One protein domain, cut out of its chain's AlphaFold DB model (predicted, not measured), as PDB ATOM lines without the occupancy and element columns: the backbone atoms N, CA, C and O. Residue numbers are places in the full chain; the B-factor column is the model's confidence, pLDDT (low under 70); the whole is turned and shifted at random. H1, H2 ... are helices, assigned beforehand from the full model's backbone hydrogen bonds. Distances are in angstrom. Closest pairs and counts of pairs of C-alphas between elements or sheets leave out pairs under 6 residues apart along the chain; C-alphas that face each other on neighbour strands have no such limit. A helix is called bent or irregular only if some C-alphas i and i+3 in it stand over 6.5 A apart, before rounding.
ATOM      1  N   GLU A   8     101.275 278.738 297.444       89.31
ATOM      2  CA  GLU A   8     100.263 278.113 298.283       89.31
ATOM      3  C   GLU A   8      99.198 277.390 297.444       89.31
ATOM      4  O   GLU A   8      98.860 276.247 297.752       89.31
ATOM      5  N   ASP A   9      98.733 277.995 296.345       90.69
ATOM      6  CA  ASP A   9      97.775 277.359 295.427       90.69
ATOM      7  C   ASP A   9      98.379 276.129 294.732       90.69
ATOM      8  O   ASP A   9      97.703 275.119 294.527       90.69
ATOM      9  N   VAL A  10      99.664 276.196 294.356       92.44
ATOM     10  CA  VAL A  10     100.379 275.057 293.759       92.44
ATOM     11  C   VAL A  10     100.558 273.938 294.786       92.44
ATOM     12  O   VAL A  10     100.267 272.783 294.478       92.44
ATOM     13  N   ALA A  11     100.981 274.261 296.010       92.94
ATOM     14  CA  ALA A  11     101.148 273.286 297.086       92.94
ATOM     15  C   ALA A  11      99.825 272.599 297.459       92.94
ATOM     16  O   ALA A  11      99.800 271.383 297.642       92.94
ATOM     17  N   ALA A  12      98.718 273.349 297.507       93.75
ATOM     18  CA  ALA A  12      97.387 272.801 297.756       93.75
ATOM     19  C   ALA A  12      96.949 271.825 296.653       93.75
ATOM     20  O   ALA A  12      96.483 270.730 296.957       93.75
ATOM     21  N   ARG A  13      97.180 272.161 295.378       94.56
ATOM     22  CA  ARG A  13      96.869 271.256 294.260       94.56
ATOM     23  C   ARG A  13      97.744 270.004 294.235       94.56
ATOM     24  O   ARG A  13      97.271 268.952 293.819       94.56
ATOM     25  N   LEU A  14      99.008 270.104 294.648       95.56
ATOM     26  CA  LEU A  14      99.883 268.937 294.787       95.56
ATOM     27  C   LEU A  14      99.436 268.035 295.939       95.56
ATOM     28  O   LEU A  14      99.462 266.817 295.789       95.56
ATOM     29  N   LEU A  15      98.984 268.620 297.053       96.50
ATOM     30  CA  LEU A  15      98.358 267.869 298.138       96.50
ATOM     31  C   LEU A  15      97.112 267.128 297.640       96.50
ATOM     32  O   LEU A  15      97.008 265.933 297.892       96.50
ATOM     33  N   ASP A  16      96.206 267.803 296.925       96.81
ATOM     34  CA  ASP A  16      95.000 267.177 296.361       96.81
ATOM     35  C   ASP A  16      95.367 265.998 295.452       96.81
ATOM     36  O   ASP A  16      94.907 264.881 295.670       96.81
ATOM     37  N   ALA A  17      96.286 266.214 294.506       97.38
ATOM     38  CA  ALA A  17      96.730 265.171 293.587       97.38
ATOM     39  C   ALA A  17      97.390 263.978 294.305       97.38
ATOM     40  O   ALA A  17      97.188 262.833 293.908       97.38
ATOM     41  N   GLN A  18      98.173 264.229 295.359       97.19
ATOM     42  CA  GLN A  18      98.802 263.166 296.144       97.19
ATOM     43  C   GLN A  18      97.771 262.387 296.970       97.19
ATOM     44  O   GLN A  18      97.903 261.173 297.106       97.19
ATOM     45  N   VAL A  19      96.761 263.065 297.526       97.19
ATOM     46  CA  VAL A  19      95.657 262.409 298.241       97.19
ATOM     47  C   VAL A  19      94.899 261.497 297.285       97.19
ATOM     48  O   VAL A  19      94.777 260.312 297.584       97.19
ATOM     49  N   ASP A  20      94.488 262.010 296.124       96.06
ATOM     50  CA  ASP A  20      93.771 261.234 295.105       96.06
ATOM     51  C   ASP A  20      94.582 260.013 294.652       96.06
ATOM     52  O   ASP A  20      94.042 258.917 294.507       96.06
ATOM     53  N   TRP A  21      95.897 260.179 294.466       96.56
ATOM     54  CA  TRP A  21      96.786 259.084 294.085       96.56
ATOM     55  C   TRP A  21      96.861 257.990 295.161       96.56
ATOM     56  O   TRP A  21      96.630 256.824 294.845       96.56
ATOM     57  N   ILE A  22      97.103 258.349 296.431       96.06
ATOM     58  CA  ILE A  22      97.177 257.368 297.530       96.06
ATOM     59  C   ILE A  22      95.828 256.677 297.739       96.06
ATOM     60  O   ILE A  22      95.772 255.461 297.897       96.06
ATOM     61  N   VAL A  23      94.729 257.436 297.749       96.00
ATOM     62  CA  VAL A  23      93.381 256.872 297.894       96.00
ATOM     63  C   VAL A  23      93.087 255.912 296.742       96.00
ATOM     64  O   VAL A  23      92.570 254.820 296.979       96.00
ATOM     65  N   GLY A  24      93.485 256.268 295.519       95.06
ATOM     66  CA  GLY A  24      93.390 255.405 294.346       95.06
ATOM     67  C   GLY A  24      94.170 254.097 294.491       95.06
ATOM     68  O   GLY A  24      93.638 253.045 294.153       95.06
ATOM     69  N   GLU A  25      95.383 254.119 295.045       94.75
ATOM     70  CA  GLU A  25      96.144 252.889 295.320       94.75
ATOM     71  C   GLU A  25      95.511 252.037 296.428       94.75
ATOM     72  O   GLU A  25      95.454 250.813 296.312       94.75
ATOM     73  N   LEU A  26      94.997 252.675 297.485       94.69
ATOM     74  CA  LEU A  26      94.415 251.997 298.647       94.69
ATOM     75  C   LEU A  26      93.013 251.425 298.404       94.69
ATOM     76  O   LEU A  26      92.542 250.608 299.191       94.69
ATOM     77  N   THR A  27      92.329 251.862 297.350       94.50
ATOM     78  CA  THR A  27      90.968 251.412 297.005       94.50
ATOM     79  C   THR A  27      90.892 250.735 295.640       94.50
ATOM     80  O   THR A  27      89.886 250.105 295.313       94.50
ATOM     81  N   GLY A  28      91.954 250.853 294.844       92.75
ATOM     82  CA  GLY A  28      92.048 250.329 293.494       92.75
ATOM     83  C   GLY A  28      92.589 248.899 293.414       92.75
ATOM     84  O   GLY A  28      92.904 248.261 294.421       92.75
ATOM     85  N   PRO A  29      92.732 248.374 292.184       91.12
ATOM     86  CA  PRO A  29      93.221 247.016 291.951       91.12
ATOM     87  C   PRO A  29      94.681 246.805 292.385       91.12
ATOM     88  O   PRO A  29      95.092 245.663 292.564       91.12
ATOM     89  N   GLN A  30      95.458 247.880 292.567       92.25
ATOM     90  CA  GLN A  30      96.863 247.815 292.983       92.25
ATOM     91  C   GLN A  30      97.037 247.433 294.458       92.25
ATOM     92  O   GLN A  30      98.118 246.982 294.835       92.25
ATOM     93  N   LEU A  31      95.992 247.569 295.288       94.25
ATOM     94  CA  LEU A  31      96.074 247.311 296.726       94.25
ATOM     95  C   LEU A  31      96.636 245.915 297.029       94.25
ATOM     96  O   LEU A  31      97.448 245.764 297.934       94.25
ATOM     97  N   ALA A  32      96.237 244.890 296.273       92.69
ATOM     98  CA  ALA A  32      96.700 243.524 296.518       92.69
ATOM     99  C   ALA A  32      98.225 243.379 296.354       92.69
ATOM    100  O   ALA A  32      98.866 242.723 297.178       92.69
ATOM    101  N   ASP A  33      98.793 244.013 295.326       94.38
ATOM    102  CA  ASP A  33     100.230 243.992 295.047       94.38
ATOM    103  C   ASP A  33     101.012 244.859 296.040       94.38
ATOM    104  O   ASP A  33     102.123 244.489 296.431       94.38
ATOM    105  N   LEU A  34     100.422 245.978 296.478       94.50
ATOM    106  CA  LEU A  34     100.975 246.841 297.522       94.50
ATOM    107  C   LEU A  34     101.082 246.085 298.852       94.50
ATOM    108  O   LEU A  34     102.155 246.017 299.439       94.50
ATOM    109  N   LEU A  35      99.995 245.439 299.284       94.88
ATOM    110  CA  LEU A  35      99.972 244.648 300.516       94.88
ATOM    111  C   LEU A  35     100.975 243.491 300.471       94.88
ATOM    112  O   LEU A  35     101.631 243.206 301.472       94.88
ATOM    113  N   ALA A  36     101.109 242.823 299.321       95.56
ATOM    114  CA  ALA A  36     102.094 241.761 299.151       95.56
ATOM    115  C   ALA A  36     103.529 242.286 299.293       95.56
ATOM    116  O   ALA A  36     104.317 241.680 300.018       95.56
ATOM    117  N   HIS A  37     103.846 243.417 298.655       96.00
ATOM    118  CA  HIS A  37     105.151 244.062 298.796       96.00
ATOM    119  C   HIS A  37     105.433 244.490 300.234       96.00
ATOM    120  O   HIS A  37     106.506 244.184 300.746       96.00
ATOM    121  N   ASP A  38     104.479 245.138 300.903       95.06
ATOM    122  CA  ASP A  38     104.659 245.613 302.276       95.06
ATOM    123  C   ASP A  38     104.898 244.449 303.247       95.06
ATOM    124  O   ASP A  38     105.789 244.515 304.095       95.06
ATOM    125  N   VAL A  39     104.149 243.348 303.105       96.06
ATOM    126  CA  VAL A  39     104.373 242.129 303.900       96.06
ATOM    127  C   VAL A  39     105.763 241.552 303.627       96.06
ATOM    128  O   VAL A  39     106.476 241.211 304.573       96.06
ATOM    129  N   ASP A  40     106.176 241.475 302.361       96.12
ATOM    130  CA  ASP A  40     107.497 240.965 301.983       96.12
ATOM    131  C   ASP A  40     108.635 241.831 302.526       96.12
ATOM    132  O   ASP A  40     109.618 241.309 303.058       96.12
ATOM    133  N   ASP A  41     108.496 243.152 302.457       95.56
ATOM    134  CA  ASP A  41     109.488 244.082 302.977       95.56
ATOM    135  C   ASP A  41     109.584 244.026 304.500       95.56
ATOM    136  O   ASP A  41     110.697 243.997 305.036       95.56
ATOM    137  N   LEU A  42     108.453 243.944 305.204       94.19
ATOM    138  CA  LEU A  42     108.432 243.813 306.660       94.19
ATOM    139  C   LEU A  42     109.049 242.491 307.118       94.19
ATOM    140  O   LEU A  42     109.885 242.500 308.022       94.19
ATOM    141  N   LEU A  43     108.713 241.369 306.475       94.81
ATOM    142  CA  LEU A  43     109.324 240.075 306.787       94.81
ATOM    143  C   LEU A  43     110.816 240.069 306.450       94.81
ATOM    144  O   LEU A  43     111.630 239.551 307.213       94.81
ATOM    145  N   ARG A  44     111.224 240.694 305.345       95.56
ATOM    146  CA  ARG A  44     112.643 240.827 305.001       95.56
ATOM    147  C   ARG A  44     113.393 241.637 306.056       95.56
ATOM    148  O   ARG A  44     114.471 241.221 306.466       95.56
ATOM    149  N   ILE A  45     112.845 242.761 306.517       93.75
ATOM    150  CA  ILE A  45     113.435 243.546 307.614       93.75
ATOM    151  C   ILE A  45     113.494 242.705 308.895       93.75
ATOM    152  O   ILE A  45     114.536 242.678 309.554       93.75
ATOM    153  N   GLY A  46     112.420 241.973 309.202       92.62
ATOM    154  CA  GLY A  46     112.300 241.126 310.387       92.62
ATOM    155  C   GLY A  46     113.394 240.065 310.511       92.62
ATOM    156  O   GLY A  46     113.798 239.778 311.630       92.62
ATOM    157  N   THR A  47     113.968 239.586 309.397       94.56
ATOM    158  CA  THR A  47     115.111 238.639 309.416       94.56
ATOM    159  C   THR A  47     116.395 239.216 310.018       94.56
ATOM    160  O   THR A  47     117.322 238.480 310.342       94.56
ATOM    161  N   SER A  48     116.484 240.543 310.136       93.00
ATOM    162  CA  SER A  48     117.671 241.247 310.637       93.00
ATOM    163  C   SER A  48     117.474 241.874 312.016       93.00
ATOM    164  O   SER A  48     118.410 242.460 312.561       93.00
ATOM    165  N   VAL A  49     116.265 241.771 312.578       94.38
ATOM    166  CA  VAL A  49     115.893 242.405 313.842       94.38
ATOM    167  C   VAL A  49     115.565 241.314 314.860       94.38
ATOM    168  O   VAL A  49     114.570 240.613 314.672       94.38
ATOM    169  N   PRO A  50     116.351 241.167 315.941       94.19
ATOM    170  CA  PRO A  50     115.996 240.258 317.021       94.19
ATOM    171  C   PRO A  50     114.764 240.779 317.768       94.19
ATOM    172  O   PRO A  50     114.605 241.990 317.962       94.19
ATOM    173  N   PHE A  51     113.898 239.870 318.214       92.25
ATOM    174  CA  PHE A  51     112.655 240.194 318.917       92.25
ATOM    175  C   PHE A  51     112.885 241.131 320.112       92.25
ATOM    176  O   PHE A  51     112.184 242.135 320.267       92.25
ATOM    177  N   GLY A  52     113.926 240.867 320.905       90.50
ATOM    178  CA  GLY A  52     114.278 241.667 322.075       90.50
ATOM    179  C   GLY A  52     114.761 243.088 321.763       90.50
ATOM    180  O   GLY A  52     114.757 243.933 322.655       90.50
ATOM    181  N   ALA A  53     115.144 243.377 320.514       91.38
ATOM    182  CA  ALA A  53     115.464 244.734 320.069       91.38
ATOM    183  C   ALA A  53     114.236 245.503 319.559       91.38
ATOM    184  O   ALA A  53     114.251 246.733 319.556       91.38
ATOM    185  N   LEU A  54     113.180 244.802 319.127       88.81
ATOM    186  CA  LEU A  54     111.946 245.426 318.646       88.81
ATOM    187  C   LEU A  54     111.060 245.901 319.803       88.81
ATOM    188  O   LEU A  54     110.449 246.967 319.725       88.81
ATOM    189  N   VAL A  55     110.975 245.102 320.868       89.50
ATOM    190  CA  VAL A  55     110.121 245.378 322.024       89.50
ATOM    191  C   VAL A  55     110.933 245.234 323.300       89.50
ATOM    192  O   VAL A  55     111.531 244.197 323.567       89.50
ATOM    193  N   GLU A  56     110.911 246.269 324.134       93.31
ATOM    194  CA  GLU A  56     111.517 246.203 325.460       93.31
ATOM    195  C   GLU A  56     110.693 245.289 326.381       93.31
ATOM    196  O   GLU A  56     109.471 245.432 326.497       93.31
ATOM    197  N   ARG A  57     111.384 244.399 327.100       94.56
ATOM    198  CA  ARG A  57     110.814 243.433 328.053       94.56
ATOM    199  C   ARG A  57     109.799 244.050 329.017       94.56
ATOM    200  O   ARG A  57     108.658 243.597 329.100       94.56
ATOM    201  N   GLU A  58     110.175 245.135 329.688       94.81
ATOM    202  CA  GLU A  58     109.310 245.822 330.659       94.81
ATOM    203  C   GLU A  58     108.131 246.551 329.999       94.81
ATOM    204  O   GLU A  58     107.051 246.696 330.579       94.81
ATOM    205  N   SER A  59     108.296 246.987 328.753       94.00
ATOM    206  CA  SER A  59     107.200 247.551 327.971       94.00
ATOM    207  C   SER A  59     106.186 246.472 327.580       94.00
ATOM    208  O   SER A  59     104.985 246.712 327.726       94.00
ATOM    209  N   LEU A  60     106.629 245.265 327.201       93.25
ATOM    210  CA  LEU A  60     105.713 244.159 326.910       93.25
ATOM    211  C   LEU A  60     104.937 243.715 328.154       93.25
ATOM    212  O   LEU A  60     103.721 243.568 328.070       93.25
ATOM    213  N   LYS A  61     105.589 243.591 329.319       94.75
ATOM    214  CA  LYS A  61     104.903 243.291 330.594       94.75
ATOM    215  C   LYS A  61     103.780 244.285 330.885       94.75
ATOM    216  O   LYS A  61     102.650 243.891 331.180       94.75
ATOM    217  N   ARG A  62     104.056 245.587 330.737       93.75
ATOM    218  CA  ARG A  62     103.047 246.647 330.919       93.75
ATOM    219  C   ARG A  62     101.891 246.527 329.929       93.75
ATOM    220  O   ARG A  62     100.742 246.679 330.340       93.75
ATOM    221  N   VAL A  63     102.178 246.254 328.655       93.25
ATOM    222  CA  VAL A  63     101.146 246.060 327.625       93.25
ATOM    223  C   VAL A  63     100.296 244.833 327.940       93.25
ATOM    224  O   VAL A  63      99.078 244.955 327.971       93.25
ATOM    225  N   VAL A  64     100.906 243.684 328.239       91.88
ATOM    226  CA  VAL A  64     100.193 242.433 328.547       91.88
ATOM    227  C   VAL A  64      99.281 242.608 329.760       91.88
ATOM    228  O   VAL A  64      98.095 242.302 329.669       91.88
ATOM    229  N   ARG A  65      99.787 243.181 330.860       89.31
ATOM    230  CA  ARG A  65      98.977 243.488 332.050       89.31
ATOM    231  C   ARG A  65      97.797 244.386 331.715       89.31
ATOM    232  O   ARG A  65      96.658 244.057 332.028       89.31
ATOM    233  N   ARG A  66      98.061 245.505 331.034       88.56
ATOM    234  CA  ARG A  66      97.014 246.456 330.658       88.56
ATOM    235  C   ARG A  66      95.964 245.812 329.759       88.56
ATOM    236  O   ARG A  66      94.785 246.074 329.957       88.56
ATOM    237  N   SER A  67      96.375 244.997 328.794       86.19
ATOM    238  CA  SER A  67      95.461 244.297 327.891       86.19
ATOM    239  C   SER A  67      94.581 243.307 328.650       86.19
ATOM    240  O   SER A  67      93.364 243.356 328.507       86.19
ATOM    241  N   VAL A  68      95.165 242.476 329.521       85.88
ATOM    242  CA  VAL A  68      94.411 241.510 330.338       85.88
ATOM    243  C   VAL A  68      93.411 242.216 331.263       85.88
ATOM    244  O   VAL A  68      92.254 241.796 331.344       85.88
ATOM    245  N   SER A  69      93.802 243.322 331.906       82.31
ATOM    246  CA  SER A  69      92.893 244.123 332.738       82.31
ATOM    247  C   SER A  69      91.826 244.860 331.914       82.31
ATOM    248  O   SER A  69      90.673 244.928 332.324       82.31
ATOM    249  N   ALA A  70      92.139 245.352 330.715       81.12
ATOM    250  CA  ALA A  70      91.155 246.043 329.877       81.12
ATOM    251  C   ALA A  70      90.095 245.097 329.280       81.12
ATOM    252  O   ALA A  70      88.939 245.487 329.127       81.12
ATOM    253  N   SER A  71      90.463 243.858 328.935       72.44
ATOM    254  CA  SER A  71      89.560 242.928 328.244       72.44
ATOM    255  C   SER A  71      88.374 242.457 329.090       72.44
ATOM    256  O   SER A  71      87.279 242.315 328.558       72.44
ATOM    257  N   GLY A  72      88.548 242.216 330.386       68.44
ATOM    258  CA  GLY A  72      87.469 241.707 331.247       68.44
ATOM    259  C   GLY A  72      86.502 242.770 331.777       68.44
ATOM    260  O   GLY A  72      85.396 242.405 332.155       68.44
ATOM    261  N   ASP A  73      86.840 244.063 331.709       70.88
ATOM    262  CA  ASP A  73      85.895 245.157 332.026       70.88
ATOM    263  C   ASP A  73      85.016 245.532 330.821       70.88
ATOM    264  O   ASP A  73      84.136 246.392 330.889       70.88
ATOM    265  N   SER A  74      85.275 244.908 329.673       78.12
ATOM    266  CA  SER A  74      84.616 245.241 328.423       78.12
ATOM    267  C   SER A  74      83.174 244.739 328.407       78.12
ATOM    268  O   SER A  74      82.910 243.537 328.323       78.12
ATOM    269  N   ALA A  75      82.222 245.676 328.375       81.75
ATOM    270  CA  ALA A  75      80.808 245.371 328.152       81.75
ATOM    271  C   ALA A  75      80.581 244.582 326.847       81.75
ATOM    272  O   ALA A  75      79.689 243.738 326.781       81.75
ATOM    273  N   LEU A  76      81.424 244.810 325.830       82.62
ATOM    274  CA  LEU A  76      81.398 244.046 324.586       82.62
ATOM    275  C   LEU A  76      81.769 242.578 324.821       82.62
ATOM    276  O   LEU A  76      81.084 241.703 324.306       82.62
ATOM    277  N   VAL A  77      82.813 242.292 325.607       79.12
ATOM    278  CA  VAL A  77      83.208 240.906 325.921       79.12
ATOM    279  C   VAL A  77      82.082 240.193 326.660       79.12
ATOM    280  O   VAL A  77      81.721 239.084 326.280       79.12
ATOM    281  N   THR A  78      81.456 240.850 327.639       78.81
ATOM    282  CA  THR A  78      80.281 240.315 328.343       78.81
ATOM    283  C   THR A  78      79.146 239.964 327.381       78.81
ATOM    284  O   THR A  78      78.648 238.842 327.427       78.81
ATOM    285  N   ALA A  79      78.778 240.877 326.476       83.81
ATOM    286  CA  ALA A  79      77.712 240.644 325.501       83.81
ATOM    287  C   ALA A  79      78.066 239.549 324.478       83.81
ATOM    288  O   ALA A  79      77.207 238.765 324.075       83.81
ATOM    289  N   MET A  80      79.335 239.465 324.068       86.94
ATOM    290  CA  MET A  80      79.801 238.428 323.150       86.94
ATOM    291  C   MET A  80      79.761 237.037 323.779       86.94
ATOM    292  O   MET A  80      79.461 236.092 323.059       86.94
ATOM    293  N   TYR A 262      99.066 237.662 342.148       87.81
ATOM    294  CA  TYR A 262      99.564 236.409 341.586       87.81
ATOM    295  C   TYR A 262      99.427 236.359 340.061       87.81
ATOM    296  O   TYR A 262     100.381 235.983 339.384       87.81
ATOM    297  N   ALA A 263      98.283 236.763 339.498       86.81
ATOM    298  CA  ALA A 263      98.109 236.819 338.048       86.81
ATOM    299  C   ALA A 263      99.076 237.822 337.405       86.81
ATOM    300  O   ALA A 263      99.700 237.507 336.392       86.81
ATOM    301  N   ALA A 264      99.283 238.987 338.023       88.50
ATOM    302  CA  ALA A 264     100.256 239.968 337.547       88.50
ATOM    303  C   ALA A 264     101.704 239.442 337.569       88.50
ATOM    304  O   ALA A 264     102.477 239.764 336.665       88.50
ATOM    305  N   ALA A 265     102.072 238.647 338.579       92.19
ATOM    306  CA  ALA A 265     103.378 237.994 338.664       92.19
ATOM    307  C   ALA A 265     103.517 236.834 337.662       92.19
ATOM    308  O   ALA A 265     104.570 236.670 337.051       92.19
ATOM    309  N   LEU A 266     102.450 236.058 337.451       90.88
ATOM    310  CA  LEU A 266     102.412 234.980 336.461       90.88
ATOM    311  C   LEU A 266     102.582 235.526 335.037       90.88
ATOM    312  O   LEU A 266     103.369 234.982 334.270       90.88
ATOM    313  N   LEU A 267     101.885 236.614 334.692       92.44
ATOM    314  CA  LEU A 267     102.027 237.271 333.390       92.44
ATOM    315  C   LEU A 267     103.458 237.770 333.164       92.44
ATOM    316  O   LEU A 267     104.003 237.567 332.080       92.44
ATOM    317  N   ASP A 268     104.083 238.363 334.182       94.25
ATOM    318  CA  ASP A 268     105.485 238.783 334.100       94.25
ATOM    319  C   ASP A 268     106.419 237.600 333.871       94.25
ATOM    320  O   ASP A 268     107.261 237.667 332.979       94.25
ATOM    321  N   ALA A 269     106.233 236.509 334.619       95.12
ATOM    322  CA  ALA A 269     107.032 235.300 334.466       95.12
ATOM    323  C   ALA A 269     106.870 234.674 333.070       95.12
ATOM    324  O   ALA A 269     107.849 234.211 332.489       95.12
ATOM    325  N   CYS A 270     105.660 234.694 332.501       92.19
ATOM    326  CA  CYS A 270     105.421 234.253 331.125       92.19
ATOM    327  C   CYS A 270     106.162 235.133 330.111       92.19
ATOM    328  O   CYS A 270     106.787 234.608 329.191       92.19
ATOM    329  N   VAL A 271     106.122 236.460 330.275       94.69
ATOM    330  CA  VAL A 271     106.863 237.383 329.402       94.69
ATOM    331  C   VAL A 271     108.368 237.161 329.539       94.69
ATOM    332  O   VAL A 271     109.053 237.061 328.524       94.69
ATOM    333  N   ASP A 272     108.880 237.030 330.763       95.00
ATOM    334  CA  ASP A 272     110.293 236.741 331.013       95.00
ATOM    335  C   ASP A 272     110.721 235.437 330.329       95.00
ATOM    336  O   ASP A 272     111.705 235.439 329.595       95.00
ATOM    337  N   ALA A 273     109.931 234.367 330.454       92.94
ATOM    338  CA  ALA A 273     110.210 233.092 329.798       92.94
ATOM    339  C   ALA A 273     110.239 233.199 328.262       92.94
ATOM    340  O   ALA A 273     111.093 232.585 327.625       92.94
ATOM    341  N   ILE A 274     109.342 233.988 327.656       90.88
ATOM    342  CA  ILE A 274     109.348 234.231 326.202       90.88
ATOM    343  C   ILE A 274     110.613 234.986 325.791       90.88
ATOM    344  O   ILE A 274     111.260 234.606 324.819       90.88
ATOM    345  N   PHE A 275     110.987 236.039 326.521       93.69
ATOM    346  CA  PHE A 275     112.201 236.796 326.220       93.69
ATOM    347  C   PHE A 275     113.469 235.964 326.406       93.69
ATOM    348  O   PHE A 275     114.394 236.094 325.613       93.69
ATOM    349  N   ASP A 276     113.522 235.121 327.431       93.94
ATOM    350  CA  ASP A 276     114.678 234.262 327.679       93.94
ATOM    351  C   ASP A 276     114.801 233.162 326.608       93.94
ATOM    352  O   ASP A 276     115.912 232.764 326.266       93.94
ATOM    353  N   ALA A 277     113.680 232.697 326.047       91.81
ATOM    354  CA  ALA A 277     113.667 231.687 324.988       91.81
ATOM    355  C   ALA A 277     113.893 232.258 323.576       91.81
ATOM    356  O   ALA A 277     114.539 231.605 322.760       91.81
ATOM    357  N   TYR A 278     113.363 233.450 323.281       92.88
ATOM    358  CA  TYR A 278     113.268 233.983 321.913       92.88
ATOM    359  C   TYR A 278     113.819 235.405 321.738       92.88
ATOM    360  O   TYR A 278     113.721 235.963 320.651       92.88
ATOM    361  N   GLY A 279     114.391 236.023 322.775       91.62
ATOM    362  CA  GLY A 279     114.863 237.413 322.730       91.62
ATOM    363  C   GLY A 279     115.888 237.693 321.627       91.62
ATOM    364  O   GLY A 279     115.839 238.757 321.011       91.62
ATOM    365  N   ASP A 280     116.759 236.723 321.346       94.19
ATOM    366  CA  ASP A 280     117.792 236.814 320.308       94.19
ATOM    367  C   ASP A 280     117.335 236.261 318.944       94.19
ATOM    368  O   ASP A 280     118.053 236.398 317.952       94.19
ATOM    369  N   THR A 281     116.148 235.651 318.873       94.75
ATOM    370  CA  THR A 281     115.571 235.128 317.628       94.75
ATOM    371  C   THR A 281     115.067 236.284 316.774       94.75
ATOM    372  O   THR A 281     114.435 237.215 317.281       94.75
ATOM    373  N   ASP A 282     115.332 236.243 315.468       96.06
ATOM    374  CA  ASP A 282     114.808 237.248 314.552       96.06
ATOM    375  C   ASP A 282     113.279 237.156 314.431       96.06
ATOM    376  O   ASP A 282     112.669 236.092 314.565       96.06
ATOM    377  N   VAL A 283     112.641 238.305 314.208       93.62
ATOM    378  CA  VAL A 283     111.177 238.430 314.234       93.62
ATOM    379  C   VAL A 283     110.515 237.543 313.182       93.62
ATOM    380  O   VAL A 283     109.440 237.001 313.427       93.62
ATOM    381  N   THR A 284     111.143 237.364 312.024       94.31
ATOM    382  CA  THR A 284     110.568 236.572 310.931       94.31
ATOM    383  C   THR A 284     110.582 235.084 311.245       94.31
ATOM    384  O   THR A 284     109.570 234.415 311.029       94.31
ATOM    385  N   THR A 285     111.674 234.570 311.810       94.12
ATOM    386  CA  THR A 285     111.717 233.200 312.326       94.12
ATOM    387  C   THR A 285     110.727 233.004 313.469       94.12
ATOM    388  O   THR A 285     109.960 232.046 313.426       94.12
ATOM    389  N   LEU A 286     110.642 233.940 314.423       93.06
ATOM    390  CA  LEU A 286     109.670 233.857 315.519       93.06
ATOM    391  C   LEU A 286     108.220 233.805 315.011       93.06
ATOM    392  O   LEU A 286     107.426 232.993 315.478       93.06
ATOM    393  N   LEU A 287     107.862 234.655 314.044       92.50
ATOM    394  CA  LEU A 287     106.538 234.627 313.420       92.50
ATOM    395  C   LEU A 287     106.287 233.296 312.700       92.50
ATOM    396  O   LEU A 287     105.201 232.736 312.831       92.50
ATOM    397  N   GLY A 288     107.288 232.760 312.000       92.75
ATOM    398  CA  GLY A 288     107.214 231.442 311.367       92.75
ATOM    399  C   GLY A 288     106.951 230.312 312.365       92.75
ATOM    400  O   GLY A 288     106.064 229.493 312.129       92.75
ATOM    401  N   ASP A 289     107.646 230.309 313.504       90.56
ATOM    402  CA  ASP A 289     107.463 229.318 314.574       90.56
ATOM    403  C   ASP A 289     106.069 229.408 315.222       90.56
ATOM    404  O   ASP A 289     105.519 228.402 315.673       90.56
ATOM    405  N   LEU A 290     105.459 230.598 315.218       89.44
ATOM    406  CA  LEU A 290     104.069 230.825 315.636       89.44
ATOM    407  C   LEU A 290     103.033 230.473 314.551       89.44
ATOM    408  O   LEU A 290     101.834 230.629 314.781       89.44
ATOM    409  N   GLY A 291     103.467 230.020 313.371       92.44
ATOM    410  CA  GLY A 291     102.591 229.737 312.231       92.44
ATOM    411  C   GLY A 291     102.069 230.992 311.522       92.44
ATOM    412  O   GLY A 291     101.080 230.919 310.803       92.44
ATOM    413  N   LEU A 292     102.709 232.145 311.723       93.12
ATOM    414  CA  LEU A 292     102.365 233.438 311.123       93.12
ATOM    415  C   LEU A 292     103.357 233.800 310.010       93.12
ATOM    416  O   LEU A 292     104.015 234.842 310.045       93.12
ATOM    417  N   GLY A 293     103.490 232.920 309.020       93.62
ATOM    418  CA  GLY A 293     104.345 233.146 307.863       93.62
ATOM    419  C   GLY A 293     103.751 234.139 306.860       93.62
ATOM    420  O   GLY A 293     102.661 234.692 307.024       93.62
ATOM    421  N   ARG A 294     104.478 234.348 305.756       94.81
ATOM    422  CA  ARG A 294     104.010 235.173 304.630       94.81
ATOM    423  C   ARG A 294     102.605 234.779 304.143       94.81
ATOM    424  O   ARG A 294     101.802 235.694 303.956       94.81
ATOM    425  N   PRO A 295     102.284 233.488 303.897       95.44
ATOM    426  CA  PRO A 295     100.963 233.111 303.394       95.44
ATOM    427  C   PRO A 295      99.834 233.523 304.341       95.44
ATOM    428  O   PRO A 295      98.822 234.052 303.886       95.44
ATOM    429  N   GLU A 296     100.025 233.338 305.647       95.38
ATOM    430  CA  GLU A 296      99.016 233.607 306.669       95.38
ATOM    431  C   GLU A 296      98.802 235.108 306.869       95.38
ATOM    432  O   GLU A 296      97.660 235.572 306.905       95.38
ATOM    433  N   LEU A 297      99.887 235.886 306.927       94.44
ATOM    434  CA  LEU A 297      99.812 237.344 307.037       94.44
ATOM    435  C   LEU A 297      99.156 237.963 305.801       94.44
ATOM    436  O   LEU A 297      98.260 238.799 305.930       94.44
ATOM    437  N   LEU A 298      99.560 237.530 304.603       95.31
ATOM    438  CA  LEU A 298      98.987 238.043 303.364       95.31
ATOM    439  C   LEU A 298      97.502 237.692 303.257       95.31
ATOM    440  O   LEU A 298      96.698 238.563 302.928       95.31
ATOM    441  N   PHE A 299      97.129 236.454 303.596       94.12
ATOM    442  CA  PHE A 299      95.732 236.040 303.651       94.12
ATOM    443  C   PHE A 299      94.931 236.933 304.603       94.12
ATOM    444  O   PHE A 299      93.928 237.513 304.191       94.12
ATOM    445  N   ALA A 300      95.383 237.109 305.848       91.88
ATOM    446  CA  ALA A 300      94.669 237.906 306.844       91.88
ATOM    447  C   ALA A 300      94.446 239.356 306.382       91.88
ATOM    448  O   ALA A 300      93.329 239.875 306.461       91.88
ATOM    449  N   VAL A 301      95.488 240.004 305.852       92.38
ATOM    450  CA  VAL A 301      95.399 241.403 305.418       92.38
ATOM    451  C   VAL A 301      94.537 241.541 304.159       92.38
ATOM    452  O   VAL A 301      93.711 242.450 304.095       92.38
ATOM    453  N   GLN A 302      94.630 240.617 303.198       93.19
ATOM    454  CA  GLN A 302      93.793 240.633 301.990       93.19
ATOM    455  C   GLN A 302      92.305 240.386 302.272       93.19
ATOM    456  O   GLN A 302      91.460 240.890 301.536       93.19
ATOM    457  N   GLN A 303      91.964 239.650 303.332       92.06
ATOM    458  CA  GLN A 303      90.563 239.428 303.707       92.06
ATOM    459  C   GLN A 303      89.903 240.672 304.317       92.06
ATOM    460  O   GLN A 303      88.705 240.895 304.128       92.06
ATOM    461  N   VAL A 304      90.663 241.491 305.050       91.44
ATOM    462  CA  VAL A 304      90.105 242.595 305.848       91.44
ATOM    463  C   VAL A 304      90.326 243.959 305.193       91.44
ATOM    464  O   VAL A 304      89.390 244.760 305.112       91.44
ATOM    465  N   ALA A 305      91.544 244.235 304.719       92.56
ATOM    466  CA  ALA A 305      91.953 245.575 304.305       92.56
ATOM    467  C   ALA A 305      91.132 246.148 303.135       92.56
ATOM    468  O   ALA A 305      90.691 247.290 303.271       92.56
ATOM    469  N   PRO A 306      90.839 245.409 302.041       93.69
ATOM    470  CA  PRO A 306      90.110 245.979 300.908       93.69
ATOM    471  C   PRO A 306      88.726 246.490 301.305       93.69
ATOM    472  O   PRO A 306      88.385 247.637 301.034       93.69
ATOM    473  N   ARG A 307      87.945 245.676 302.031       92.62
ATOM    474  CA  ARG A 307      86.598 246.072 302.462       92.62
ATOM    475  C   ARG A 307      86.637 247.255 303.419       92.62
ATOM    476  O   ARG A 307      85.838 248.171 303.268       92.62
ATOM    477  N   LEU A 308      87.567 247.251 304.373       93.88
ATOM    478  CA  LEU A 308      87.729 248.359 305.310       93.88
ATOM    479  C   LEU A 308      88.054 249.669 304.576       93.88
ATOM    480  O   LEU A 308      87.393 250.677 304.813       93.88
ATOM    481  N   LEU A 309      89.039 249.655 303.675       95.00
ATOM    482  CA  LEU A 309      89.491 250.844 302.945       95.00
ATOM    483  C   LEU A 309      88.419 251.368 301.987       95.00
ATOM    484  O   LEU A 309      88.163 252.571 301.978       95.00
ATOM    485  N   THR A 310      87.736 250.486 301.249       93.44
ATOM    486  CA  THR A 310      86.607 250.875 300.392       93.44
ATOM    487  C   THR A 310      85.486 251.513 301.208       93.44
ATOM    488  O   THR A 310      85.046 252.605 300.867       93.44
ATOM    489  N   THR A 311      85.072 250.911 302.330       94.50
ATOM    490  CA  THR A 311      84.028 251.491 303.191       94.50
ATOM    491  C   THR A 311      84.447 252.851 303.763       94.50
ATOM    492  O   THR A 311      83.657 253.793 303.765       94.50
ATOM    493  N   LEU A 312      85.698 253.005 304.211       95.31
ATOM    494  CA  LEU A 312      86.196 254.297 304.698       95.31
ATOM    495  C   LEU A 312      86.219 255.368 303.600       95.31
ATOM    496  O   LEU A 312      85.948 256.536 303.888       95.31
ATOM    497  N   HIS A 313      86.537 254.989 302.362       94.56
ATOM    498  CA  HIS A 313      86.508 255.891 301.215       94.56
ATOM    499  C   HIS A 313      85.082 256.292 300.827       94.56
ATOM    500  O   HIS A 313      84.807 257.478 300.670       94.56
ATOM    501  N   GLU A 314      84.143 255.342 300.774       93.56
ATOM    502  CA  GLU A 314      82.722 255.609 300.495       93.56
ATOM    503  C   GLU A 314      82.108 256.601 301.498       93.56
ATOM    504  O   GLU A 314      81.257 257.416 301.140       93.56
ATOM    505  N   HIS A 315      82.571 256.576 302.750       92.75
ATOM    506  CA  HIS A 315      82.169 257.525 303.789       92.75
ATOM    507  C   HIS A 315      83.018 258.813 303.838       92.75
ATOM    508  O   HIS A 315      82.829 259.627 304.745       92.75
ATOM    509  N   GLY A 316      83.954 259.014 302.903       89.25
ATOM    510  CA  GLY A 316      84.841 260.184 302.821       89.25
ATOM    511  C   GLY A 316      85.854 260.306 303.966       89.25
ATOM    512  O   GLY A 316      86.496 261.345 304.129       89.25
ATOM    513  N   GLN A 317      85.995 259.268 304.793       95.12
ATOM    514  CA  GLN A 317      86.890 259.268 305.950       95.12
ATOM    515  C   GLN A 317      88.337 258.995 305.537       95.12
ATOM    516  O   GLN A 317      89.253 259.583 306.115       95.12
ATOM    517  N   LEU A 318      88.550 258.140 304.530       95.50
ATOM    518  CA  LEU A 318      89.891 257.776 304.067       95.50
ATOM    519  C   LEU A 318      90.655 258.997 303.536       95.50
ATOM    520  O   LEU A 318      91.766 259.274 303.982       95.50
ATOM    521  N   ASP A 319      90.027 259.772 302.659       94.75
ATOM    522  CA  ASP A 319      90.564 260.994 302.060       94.75
ATOM    523  C   ASP A 319      90.939 262.022 303.133       94.75
ATOM    524  O   ASP A 319      92.019 262.614 303.101       94.75
ATOM    525  N   GLY A 320      90.074 262.185 304.141       95.06
ATOM    526  CA  GLY A 320      90.328 263.048 305.293       95.06
ATOM    527  C   GLY A 320      91.552 262.610 306.100       95.06
ATOM    528  O   GLY A 320      92.405 263.442 306.422       95.06
ATOM    529  N   ILE A 321      91.681 261.308 306.383       95.62
ATOM    530  CA  ILE A 321      92.831 260.741 307.105       95.62
ATOM    531  C   ILE A 321      94.121 260.962 306.309       95.62
ATOM    532  O   ILE A 321      95.086 261.509 306.852       95.62
ATOM    533  N   VAL A 322      94.139 260.603 305.023       96.50
ATOM    534  CA  VAL A 322      95.315 260.755 304.150       96.50
ATOM    535  C   VAL A 322      95.712 262.227 304.039       96.50
ATOM    536  O   VAL A 322      96.870 262.580 304.285       96.50
ATOM    537  N   ARG A 323      94.748 263.116 303.775       96.56
ATOM    538  CA  ARG A 323      94.986 264.561 303.693       96.56
ATOM    539  C   ARG A 323      95.539 265.121 304.996       96.56
ATOM    540  O   ARG A 323      96.495 265.890 304.951       96.56
ATOM    541  N   SER A 324      94.988 264.730 306.146       96.25
ATOM    542  CA  SER A 324      95.441 265.223 307.456       96.25
ATOM    543  C   SER A 324      96.913 264.904 307.731       96.25
ATOM    544  O   SER A 324      97.625 265.717 308.320       96.25
ATOM    545  N   ARG A 325      97.392 263.752 307.246       95.38
ATOM    546  CA  ARG A 325      98.780 263.312 307.405       95.38
ATOM    547  C   ARG A 325      99.731 264.020 306.441       95.38
ATOM    548  O   ARG A 325     100.872 264.287 306.807       95.38
ATOM    549  N   LEU A 326      99.273 264.325 305.228       96.88
ATOM    550  CA  LEU A 326     100.089 264.945 304.178       96.88
ATOM    551  C   LEU A 326     100.105 266.477 304.236       96.88
ATOM    552  O   LEU A 326     101.111 267.092 303.883       96.88
ATOM    553  N   ALA A 327      99.018 267.109 304.680       95.88
ATOM    554  CA  ALA A 327      98.877 268.563 304.669       95.88
ATOM    555  C   ALA A 327     100.022 269.306 305.387       95.88
ATOM    556  O   ALA A 327     100.512 270.280 304.815       95.88
ATOM    557  N   PRO A 328     100.527 268.859 306.561       96.75
ATOM    558  CA  PRO A 328     101.658 269.518 307.217       96.75
ATOM    559  C   PRO A 328     102.940 269.535 306.373       96.75
ATOM    560  O   PRO A 328     103.704 270.492 306.452       96.75
ATOM    561  N   PHE A 329     103.173 268.504 305.550       96.06
ATOM    562  CA  PHE A 329     104.330 268.448 304.656       96.06
ATOM    563  C   PHE A 329     104.206 269.466 303.517       96.06
ATOM    564  O   PHE A 329     105.112 270.275 303.317       96.06
ATOM    565  N   PHE A 330     103.068 269.483 302.813       94.69
ATOM    566  CA  PHE A 330     102.833 270.421 301.703       94.69
ATOM    567  C   PHE A 330     102.722 271.878 302.167       94.69
ATOM    568  O   PHE A 330     103.107 272.789 301.439       94.69
ATOM    569  N   ALA A 331     102.264 272.101 303.399       92.50
ATOM    570  CA  ALA A 331     102.266 273.406 304.049       92.50
ATOM    571  C   ALA A 331     103.598 273.738 304.748       92.50
ATOM    572  O   ALA A 331     103.662 274.738 305.462       92.50
ATOM    573  N   GLY A 332     104.642 272.922 304.597       94.50
ATOM    574  CA  GLY A 332     105.949 273.138 305.214       94.50
ATOM    575  C   GLY A 332     106.832 274.112 304.430       94.50
ATOM    576  O   GLY A 332     106.708 274.265 303.213       94.50
ATOM    577  N   ASP A 333     107.787 274.736 305.123       92.12
ATOM    578  CA  ASP A 333     108.718 275.701 304.516       92.12
ATOM    579  C   ASP A 333     109.606 275.074 303.439       92.12
ATOM    580  O   ASP A 333     109.955 275.737 302.467       92.12
ATOM    581  N   ALA A 334     109.919 273.781 303.565       91.69
ATOM    582  CA  ALA A 334     110.691 273.048 302.566       91.69
ATOM    583  C   ALA A 334     109.978 272.998 301.203       91.69
ATOM    584  O   ALA A 334     110.594 273.283 300.179       91.69
ATOM    585  N   VAL A 335     108.676 272.691 301.183       92.31
ATOM    586  CA  VAL A 335     107.885 272.647 299.942       92.31
ATOM    587  C   VAL A 335     107.706 274.051 299.377       92.31
ATOM    588  O   VAL A 335     107.909 274.252 298.181       92.31
ATOM    589  N   ARG A 336     107.428 275.046 300.229       90.12
ATOM    590  CA  ARG A 336     107.373 276.453 299.800       90.12
ATOM    591  C   ARG A 336     108.679 276.913 299.157       90.12
ATOM    592  O   ARG A 336     108.633 277.533 298.103       90.12
ATOM    593  N   ALA A 337     109.826 276.586 299.749       89.69
ATOM    594  CA  ALA A 337     111.133 276.942 299.204       89.69
ATOM    595  C   ALA A 337     111.393 276.279 297.841       89.69
ATOM    596  O   ALA A 337     111.859 276.953 296.927       89.69
ATOM    597  N   ILE A 338     111.043 274.995 297.682       91.81
ATOM    598  CA  ILE A 338     111.166 274.272 296.403       91.81
ATOM    599  C   ILE A 338     110.287 274.913 295.324       91.81
ATOM    600  O   ILE A 338     110.729 275.102 294.196       91.81
ATOM    601  N   LEU A 339     109.042 275.254 295.661       89.38
ATOM    602  CA  LEU A 339     108.080 275.807 294.707       89.38
ATOM    603  C   LEU A 339     108.322 277.292 294.394       89.38
ATOM    604  O   LEU A 339     107.942 277.755 293.320       89.38
ATOM    605  N   ALA A 340     108.954 278.032 295.308       85.06
ATOM    606  CA  ALA A 340     109.353 279.423 295.111       85.06
ATOM    607  C   ALA A 340     110.637 279.572 294.275       85.06
ATOM    608  O   ALA A 340     110.912 280.674 293.800       85.06
ATOM    609  N   ASP A 341     111.417 278.500 294.088       82.31
ATOM    610  CA  ASP A 341     112.624 278.517 293.262       82.31
ATOM    611  C   ASP A 341     112.278 278.351 291.759       82.31
ATOM    612  O   ASP A 341     111.859 277.271 291.321       82.31
TER     613      ASP A 341
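What this domain is: This is residues 8 to 80 and 262 to 341 of the 380 residues of an uncharacterized protein of Jatrophihabitans endophyticus (UniProt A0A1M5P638). The model is an open, arched run of helices in three parts: H1 with H8b, H9 and H10 at one end, H2 side by side with H8a in the middle, and H4 packed with H6 at the other end, where H3 and H7 join them to the middle. Residues 70 to 80, with H5, stick out from that far end. The printed part has 153 residues with ten named helices, H1 to H10 in order, and no named strand; the class is all helix. The helix packing is mostly crossed, and the whole is loose, with a radius of gyration of the C-alphas of 21.2 A and spans of 62 by 42 by 32 A.

Where its parts are: H1, residues 8 to 27, begins at C-alpha 8 (100.263, 278.113, 298.283) and is 28.3 A long. H2, residues 31 to 46, is 22.1 A long. H3 is residues 51 to 54. H4, residues 57 to 72, is 23.6 A long; it is neither bent nor irregular, but only just: C-alphas 69 and 72 are 6.1 A apart. H5 is residues 75 to 80. H6, residues 262 to 278, is 24.1 A long and begins at C-alpha 262 (99.564, 236.409, 341.586). H7 is residues 283 to 289. H8, residues 294 to 314, was assigned as one helix by its hydrogen bonds but is bent, with C-alphas 303 and 306 7.1 A apart; its arms are H8a, 294 to 303, and H8b, 306 to 314. H9, residues 317 to 330, is 19.9 A long and only just irregular, with C-alphas 325 and 328 6.8 A apart. H10, residues 333 to 340, ends at C-alpha 340 (109.353, 279.423, 295.111).

How they stand to each other: H1 touches H9, closest at the C-alphas of Ala 11 and Phe 330, 5.7 A, at a steep tilt of 41 degrees, opposite ways. With residues 8 to 11 alone it touches H10, closest at the C-alphas of Ala 11 and Val 335, 7.3 A. With residues 23 to 27 alone it touches H8b, closest at the C-alphas of Thr 27 and Thr 310, 5.5 A. H8b and H9 touch only at the corner, and only just, with 3 pairs of C-alphas within 8 A. H2 touches H8a, closest at the C-alphas of Ala 36 and Leu 298, 6.4 A, at a tilt of 36 degrees, only just steep, opposite ways. With residues 43 to 46 alone H2 touches H7, about perpendicular at 81 degrees, closest at the C-alphas of Gly 46 and Val 283, 4.8 A. H4 touches H6, closest at the C-alphas of Lys 61 and Asp 268, 5.7 A, at a steep tilt of 45 degrees, opposite ways. H3 and H6 only just touch, with 3 pairs of C-alphas within 8 A. H5 touches no helix. Each O i to N i+4 pair is within hydrogen-bond range in H1, H2, H5, H6, H7, H8a, H8b and H10, against 11 of 12 in H4 and 8 of 10 in H9; H3 is too short for such a pair.

The domain as a whole: The two C-alphas farthest apart, those of Tyr 262 and Asp 341, are 65.4 A apart. Residues 81 to 261 are not printed, and C-alphas 80 and 262 are 27.1 A apart across the cut. The links that are printed whole are tight. The mean pLDDT of the printed part is 92.2; residue 72 is under 70.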